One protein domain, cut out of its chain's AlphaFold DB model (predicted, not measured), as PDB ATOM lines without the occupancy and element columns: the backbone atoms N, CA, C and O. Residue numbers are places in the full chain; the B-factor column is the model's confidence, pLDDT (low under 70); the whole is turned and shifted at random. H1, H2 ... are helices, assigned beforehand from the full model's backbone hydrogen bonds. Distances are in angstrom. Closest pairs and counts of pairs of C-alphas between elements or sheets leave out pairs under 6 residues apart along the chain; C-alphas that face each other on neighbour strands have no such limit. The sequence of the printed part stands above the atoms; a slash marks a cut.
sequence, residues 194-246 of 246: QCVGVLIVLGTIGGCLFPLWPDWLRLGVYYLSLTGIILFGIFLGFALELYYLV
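Overview. This is residues 194 to 246 of the 246 residues of the protein "Translocation protein SEC62" of Meloidogyne enterolobii (UniProt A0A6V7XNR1). Two helices make an open L: H1 is the short arm, the much longer H2 the other, and residues 209 to 214 turn the corner between them. The printed part has 53 residues, with two named helices, H1 then H2, and no named strand; the class is all helix. The whole is extended, with a radius of gyration of the C-alphas of 17.2 A, and flat, spanning 47 by 30 by 13 A.

Arrangement. H1, residues 194 to 208, and H2, residues 215 to 245, are apart, with no C-alpha of the one within 8 A of the other. A short link of 6 residues joins them. Residues 194 to 209, 211 to 217 and 219 to 246 stand free. In both H1 and H2 every O i to N i+4 pair is within hydrogen-bond range.

Along the chain. H1 begins at C-alpha 194, (16.166, -81.436, 8.080), and is 21.2 A long. H2 runs 45.3 A from C-alpha 215, (44.195, -89.976, -1.440), to C-alpha 245, (32.937, -55.562, -28.655).

Size, cuts and confidence. The C-alphas farthest apart, those of Leu 212 and Val 246, are 49.3 A apart. The printed part has no cut. Its mean pLDDT is 92.2, and no printed residue is under 70.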
ATOM      1  N   GLN A 194      15.335 -80.713   7.112       83.44
ATOM      2  CA  GLN A 194      16.166 -81.436   8.080       83.44
ATOM      3  C   GLN A 194      17.336 -82.150   7.387       83.44
ATOM      4  O   GLN A 194      18.469 -82.036   7.846       83.44
ATOM      5  N   CYS A 195      17.093 -82.808   6.249       90.50
ATOM      6  CA  CYS A 195      18.134 -83.421   5.427       90.50
ATOM      7  C   CYS A 195      19.151 -82.386   4.935       90.50
ATOM      8  O   CYS A 195      20.344 -82.656   4.985       90.50
ATOM      9  N   VAL A 196      18.704 -81.198   4.514       93.00
ATOM     10  CA  VAL A 196      19.594 -80.091   4.128       93.00
ATOM     11  C   VAL A 196      20.455 -79.650   5.312       93.00
ATOM     12  O   VAL A 196      21.664 -79.510   5.156       93.00
ATOM     13  N   GLY A 197      19.873 -79.500   6.505       92.81
ATOM     14  CA  GLY A 197      20.633 -79.180   7.717       92.81
ATOM     15  C   GLY A 197      21.696 -80.235   8.046       92.81
ATOM     16  O   GLY A 197      22.853 -79.894   8.281       92.81
ATOM     17  N   VAL A 198      21.335 -81.521   7.990       94.56
ATOM     18  CA  VAL A 198      22.277 -82.635   8.195       94.56
ATOM     19  C   VAL A 198      23.366 -82.648   7.121       94.56
ATOM     20  O   VAL A 198      24.534 -82.838   7.444       94.56
ATOM     21  N   LEU A 199      23.010 -82.405   5.858       94.88
ATOM     22  CA  LEU A 199      23.955 -82.362   4.745       94.88
ATOM     23  C   LEU A 199      24.969 -81.225   4.905       94.88
ATOM     24  O   LEU A 199      26.152 -81.442   4.668       94.88
ATOM     25  N   ILE A 200      24.529 -80.041   5.348       95.06
ATOM     26  CA  ILE A 200      25.421 -78.908   5.633       95.06
ATOM     27  C   ILE A 200      26.411 -79.284   6.739       95.06
ATOM     28  O   ILE A 200      27.609 -79.078   6.569       95.06
ATOM     29  N   VAL A 201      25.936 -79.879   7.837       95.81
ATOM     30  CA  VAL A 201      26.800 -80.302   8.954       95.81
ATOM     31  C   VAL A 201      27.783 -81.395   8.522       95.81
ATOM     32  O   VAL A 201      28.963 -81.335   8.855       95.81
ATOM     33  N   LEU A 202      27.340 -82.381   7.741       94.38
ATOM     34  CA  LEU A 202      28.234 -83.404   7.192       94.38
ATOM     35  C   LEU A 202      29.250 -82.810   6.210       94.38
ATOM     36  O   LEU A 202      30.405 -83.228   6.204       94.38
ATOM     37  N   GLY A 203      28.840 -81.822   5.413       92.94
ATOM     38  CA  GLY A 203      29.713 -81.097   4.497       92.94
ATOM     39  C   GLY A 203      30.794 -80.300   5.224       92.94
ATOM     40  O   GLY A 203      31.961 -80.385   4.847       92.94
ATOM     41  N   THR A 204      30.447 -79.580   6.298       93.81
ATOM     42  CA  THR A 204      31.433 -78.832   7.098       93.81
ATOM     43  C   THR A 204      32.398 -79.767   7.815       93.81
ATOM     44  O   THR A 204      33.603 -79.545   7.749       93.81
ATOM     45  N   ILE A 205      31.903 -80.853   8.417       93.88
ATOM     46  CA  ILE A 205      32.752 -81.890   9.024       93.88
ATOM     47  C   ILE A 205      33.679 -82.498   7.964       93.88
ATOM     48  O   ILE A 205      34.883 -82.583   8.185       93.88
ATOM     49  N   GLY A 206      33.148 -82.862   6.794       91.00
ATOM     50  CA  GLY A 206      33.933 -83.391   5.678       91.00
ATOM     51  C   GLY A 206      35.034 -82.432   5.221       91.00
ATOM     52  O   GLY A 206      36.173 -82.859   5.048       91.00
ATOM     53  N   GLY A 207      34.726 -81.137   5.111       88.75
ATOM     54  CA  GLY A 207      35.697 -80.092   4.784       88.75
ATOM     55  C   GLY A 207      36.763 -79.899   5.866       88.75
ATOM     56  O   GLY A 207      37.948 -79.804   5.555       88.75
ATOM     57  N   CYS A 208      36.382 -79.918   7.145       89.25
ATOM     58  CA  CYS A 208      37.333 -79.852   8.258       89.25
ATOM     59  C   CYS A 208      38.230 -81.099   8.348       89.25
ATOM     60  O   CYS A 208      39.352 -81.005   8.840       89.25
ATOM     61  N   LEU A 209      37.762 -82.252   7.858       87.94
ATOM     62  CA  LEU A 209      38.523 -83.505   7.790       87.94
ATOM     63  C   LEU A 209      39.337 -83.663   6.496       87.94
ATOM     64  O   LEU A 209      39.943 -84.717   6.303       87.94
ATOM     65  N   PHE A 210      39.441 -82.631   5.652       80.94
ATOM     66  CA  PHE A 210      40.357 -82.602   4.507       80.94
ATOM     67  C   PHE A 210      41.775 -83.161   4.794       80.94
ATOM     68  O   PHE A 210      42.264 -83.964   3.990       80.94
ATOM     69  N   PRO A 211      42.440 -82.855   5.935       82.50
ATOM     70  CA  PRO A 211      43.741 -83.449   6.253       82.50
ATOM     71  C   PRO A 211      43.714 -84.974   6.447       82.50
ATOM     72  O   PRO A 211      44.739 -85.615   6.251       82.50
ATOM     73  N   LEU A 212      42.566 -85.576   6.771       85.25
ATOM     74  CA  LEU A 212      42.401 -87.017   7.012       85.25
ATOM     75  C   LEU A 212      41.807 -87.773   5.804       85.25
ATOM     76  O   LEU A 212      41.618 -88.986   5.869       85.25
ATOM     77  N   TRP A 213      41.481 -87.088   4.702       86.69
ATOM     78  CA  TRP A 213      40.832 -87.727   3.556       86.69
ATOM     79  C   TRP A 213      41.738 -88.730   2.821       86.69
ATOM     80  O   TRP A 213      42.931 -88.471   2.661       86.69
ATOM     81  N   PRO A 214      41.173 -89.854   2.331       86.38
ATOM     82  CA  PRO A 214      41.902 -90.816   1.513       86.38
ATOM     83  C   PRO A 214      42.362 -90.178   0.197       86.38
ATOM     84  O   PRO A 214      41.685 -89.308  -0.362       86.38
ATOM     85  N   ASP A 215      43.496 -90.642  -0.331       84.94
ATOM     86  CA  ASP A 215      44.195 -89.976  -1.440       84.94
ATOM     87  C   ASP A 215      43.361 -89.850  -2.725       84.94
ATOM     88  O   ASP A 215      43.445 -88.845  -3.428       84.94
ATOM     89  N   TRP A 216      42.467 -90.805  -2.983       88.81
ATOM     90  CA  TRP A 216      41.539 -90.782  -4.119       88.81
ATOM     91  C   TRP A 216      40.615 -89.559  -4.106       88.81
ATOM     92  O   TRP A 216      40.320 -88.980  -5.151       88.81
ATOM     93  N   LEU A 217      40.169 -89.141  -2.918       88.19
ATOM     94  CA  LEU A 217      39.237 -88.030  -2.779       88.19
ATOM     95  C   LEU A 217      39.959 -86.683  -2.908       88.19
ATOM     96  O   LEU A 217      39.458 -85.772  -3.568       88.19
ATOM     97  N   ARG A 218      41.180 -86.582  -2.368       88.44
ATOM     98  CA  ARG A 218      42.050 -85.416  -2.592       88.44
ATOM     99  C   ARG A 218      42.297 -85.190  -4.083       88.44
ATOM    100  O   ARG A 218      42.199 -84.057  -4.550       88.44
ATOM    101  N   LEU A 219      42.537 -86.265  -4.832       90.44
ATOM    102  CA  LEU A 219      42.712 -86.208  -6.281       90.44
ATOM    103  C   LEU A 219      41.439 -85.716  -6.992       90.44
ATOM    104  O   LEU A 219      41.510 -84.853  -7.862       90.44
ATOM    105  N   GLY A 220      40.266 -86.205  -6.577       91.81
ATOM    106  CA  GLY A 220      38.976 -85.755  -7.109       91.81
ATOM    107  C   GLY A 220      38.721 -84.259  -6.897       91.81
ATOM    108  O   GLY A 220      38.358 -83.561  -7.842       91.81
ATOM    109  N   VAL A 221      38.960 -83.745  -5.685       91.12
ATOM    110  CA  VAL A 221      38.819 -82.306  -5.381       91.12
ATOM    111  C   VAL A 221      39.822 -81.473  -6.179       91.12
ATOM    112  O   VAL A 221      39.458 -80.414  -6.690       91.12
ATOM    113  N   TYR A 222      41.057 -81.957  -6.335       91.25
ATOM    114  CA  TYR A 222      42.083 -81.291  -7.138       91.25
ATOM    115  C   TYR A 222      41.653 -81.132  -8.602       91.25
ATOM    116  O   TYR A 222      41.674 -80.019  -9.130       91.25
ATOM    117  N   TYR A 223      41.192 -82.208  -9.246       95.19
ATOM    118  CA  TYR A 223      40.706 -82.129 -10.626       95.19
ATOM    119  C   TYR A 223      39.452 -81.263 -10.751       95.19
ATOM    120  O   TYR A 223      39.370 -80.461 -11.676       95.19
ATOM    121  N   LEU A 224      38.511 -81.360  -9.807       93.75
ATOM    122  CA  LEU A 224      37.305 -80.530  -9.809       93.75
ATOM    123  C   LEU A 224      37.641 -79.036  -9.683       93.75
ATOM    124  O   LEU A 224      37.070 -78.212 -10.396       93.75
ATOM    125  N   SER A 225      38.594 -78.690  -8.812       93.69
ATOM    126  CA  SER A 225      39.098 -77.322  -8.669       93.69
ATOM    127  C   SER A 225      39.773 -76.838  -9.953       93.69
ATOM    128  O   SER A 225      39.483 -75.730 -10.407       93.69
ATOM    129  N   LEU A 226      40.596 -77.678 -10.588       95.69
ATOM    130  CA  LEU A 226      41.264 -77.344 -11.845       95.69
ATOM    131  C   LEU A 226      40.257 -77.131 -12.987       95.69
ATOM    132  O   LEU A 226      40.347 -76.137 -13.705       95.69
ATOM    133  N   THR A 227      39.253 -78.003 -13.119       96.69
ATOM    134  CA  THR A 227      38.152 -77.831 -14.078       96.69
ATOM    135  C   THR A 227      37.374 -76.544 -13.811       96.69
ATOM    136  O   THR A 227      37.065 -75.816 -14.753       96.69
ATOM    137  N   GLY A 228      37.100 -76.220 -12.543       96.38
ATOM    138  CA  GLY A 228      36.437 -74.975 -12.158       96.38
ATOM    139  C   GLY A 228      37.225 -73.729 -12.571       96.38
ATOM    140  O   GLY A 228      36.647 -72.809 -13.143       96.38
ATOM    141  N   ILE A 229      38.544 -73.719 -12.354       96.88
ATOM    142  CA  ILE A 229      39.423 -72.605 -12.749       96.88
ATOM    143  C   ILE A 229      39.483 -72.462 -14.273       96.88
ATOM    144  O   ILE A 229      39.419 -71.343 -14.777       96.88
ATOM    145  N   ILE A 230      39.559 -73.571 -15.014       97.06
ATOM    146  CA  ILE A 230      39.567 -73.545 -16.484       97.06
ATOM    147  C   ILE A 230      38.247 -72.977 -17.020       97.06
ATOM    148  O   ILE A 230      38.264 -72.070 -17.851       97.06
ATOM    149  N   LEU A 231      37.105 -73.461 -16.521       97.06
ATOM    150  CA  LEU A 231      35.789 -72.953 -16.922       97.06
ATOM    151  C   LEU A 231      35.613 -71.476 -16.558       97.06
ATOM    152  O   LEU A 231      35.087 -70.707 -17.360       97.06
ATOM    153  N   PHE A 232      36.086 -71.066 -15.381       97.00
ATOM    154  CA  PHE A 232      36.058 -69.669 -14.962       97.00
ATOM    155  C   PHE A 232      36.949 -68.788 -15.847       97.00
ATOM    156  O   PHE A 232      36.529 -67.705 -16.246       97.00
ATOM    157  N   GLY A 233      38.137 -69.265 -16.228       96.56
ATOM    158  CA  GLY A 233      39.025 -68.577 -17.165       96.56
ATOM    159  C   GLY A 233      38.403 -68.401 -18.552       96.56
ATOM    160  O   GLY A 233      38.465 -67.309 -19.111       96.56
ATOM    161  N   ILE A 234      37.736 -69.435 -19.076       96.88
ATOM    162  CA  ILE A 234      36.984 -69.353 -20.340       96.88
ATOM    163  C   ILE A 234      35.849 -68.331 -20.220       96.88
ATOM    164  O   ILE A 234      35.700 -67.477 -21.091       96.88
ATOM    165  N   PHE A 235      35.076 -68.377 -19.132       96.81
ATOM    166  CA  PHE A 235      33.984 -67.434 -18.889       96.81
ATOM    167  C   PHE A 235      34.477 -65.981 -18.818       96.81
ATOM    168  O   PHE A 235      33.869 -65.100 -19.422       96.81
ATOM    169  N   LEU A 236      35.599 -65.729 -18.136       96.06
ATOM    170  CA  LEU A 236      36.229 -64.409 -18.101       96.06
ATOM    171  C   LEU A 236      36.739 -63.971 -19.476       96.06
ATOM    172  O   LEU A 236      36.574 -62.807 -19.830       96.06
ATOM    173  N   GLY A 237      37.315 -64.885 -20.258       95.81
ATOM    174  CA  GLY A 237      37.731 -64.611 -21.634       95.81
ATOM    175  C   GLY A 237      36.561 -64.137 -22.497       95.81
ATOM    176  O   GLY A 237      36.630 -63.056 -23.074       95.81
ATOM    177  N   PHE A 238      35.452 -64.881 -22.490       95.88
ATOM    178  CA  PHE A 238      34.223 -64.484 -23.186       95.88
ATOM    179  C   PHE A 238      33.652 -63.158 -22.674       95.88
ATOM    180  O   PHE A 238      33.193 -62.340 -23.467       95.88
ATOM    181  N   ALA A 239      33.673 -62.924 -21.360       95.31
ATOM    182  CA  ALA A 239      33.186 -61.675 -20.782       95.31
ATOM    183  C   ALA A 239      34.033 -60.467 -21.219       95.31
ATOM    184  O   ALA A 239      33.475 -59.409 -21.500       95.31
ATOM    185  N   LEU A 240      35.359 -60.619 -21.303       95.38
ATOM    186  CA  LEU A 240      36.263 -59.572 -21.783       95.38
ATOM    187  C   LEU A 240      36.113 -59.324 -23.284       95.38
ATOM    188  O   LEU A 240      36.108 -58.170 -23.705       95.38
ATOM    189  N   GLU A 241      35.958 -60.378 -24.081       94.62
ATOM    190  CA  GLU A 241      35.715 -60.263 -25.521       94.62
ATOM    191  C   GLU A 241      34.387 -59.549 -25.802       94.62
ATOM    192  O   GLU A 241      34.337 -58.632 -26.617       94.62
ATOM    193  N   LEU A 242      33.331 -59.882 -25.051       92.25
ATOM    194  CA  LEU A 242      32.050 -59.183 -25.124       92.25
ATOM    195  C   LEU A 242      32.159 -57.725 -24.653       92.25
ATOM    196  O   LEU A 242      31.554 -56.852 -25.263       92.25
ATOM    197  N   TYR A 243      32.932 -57.450 -23.597       94.19
ATOM    198  CA  TYR A 243      33.164 -56.087 -23.107       94.19
ATOM    199  C   TYR A 243      33.910 -55.213 -24.120       94.19
ATOM    200  O   TYR A 243      33.615 -54.031 -24.226       94.19
ATOM    201  N   TYR A 244      34.860 -55.777 -24.868       92.94
ATOM    202  CA  TYR A 244      35.600 -55.048 -25.904       92.94
ATOM    203  C   TYR A 244      34.794 -54.813 -27.190       92.94
ATOM    204  O   TYR A 244      35.153 -53.934 -27.973       92.94
ATOM    205  N   LEU A 245      33.758 -55.617 -27.441       90.88
ATOM    206  CA  LEU A 245      32.937 -55.562 -28.655       90.88
ATOM    207  C   LEU A 245      31.696 -54.657 -28.508       90.88
ATOM    208  O   LEU A 245      31.054 -54.345 -29.511       90.88
ATOM    209  N   VAL A 246      31.371 -54.245 -27.275       82.75
ATOM    210  CA  VAL A 246      30.298 -53.302 -26.899       82.75
ATOM    211  C   VAL A 246      30.862 -51.894 -26.745       82.75
ATOM    212  O   VAL A 246      30.234 -50.963 -27.296       82.75
TER     213      VAL A 246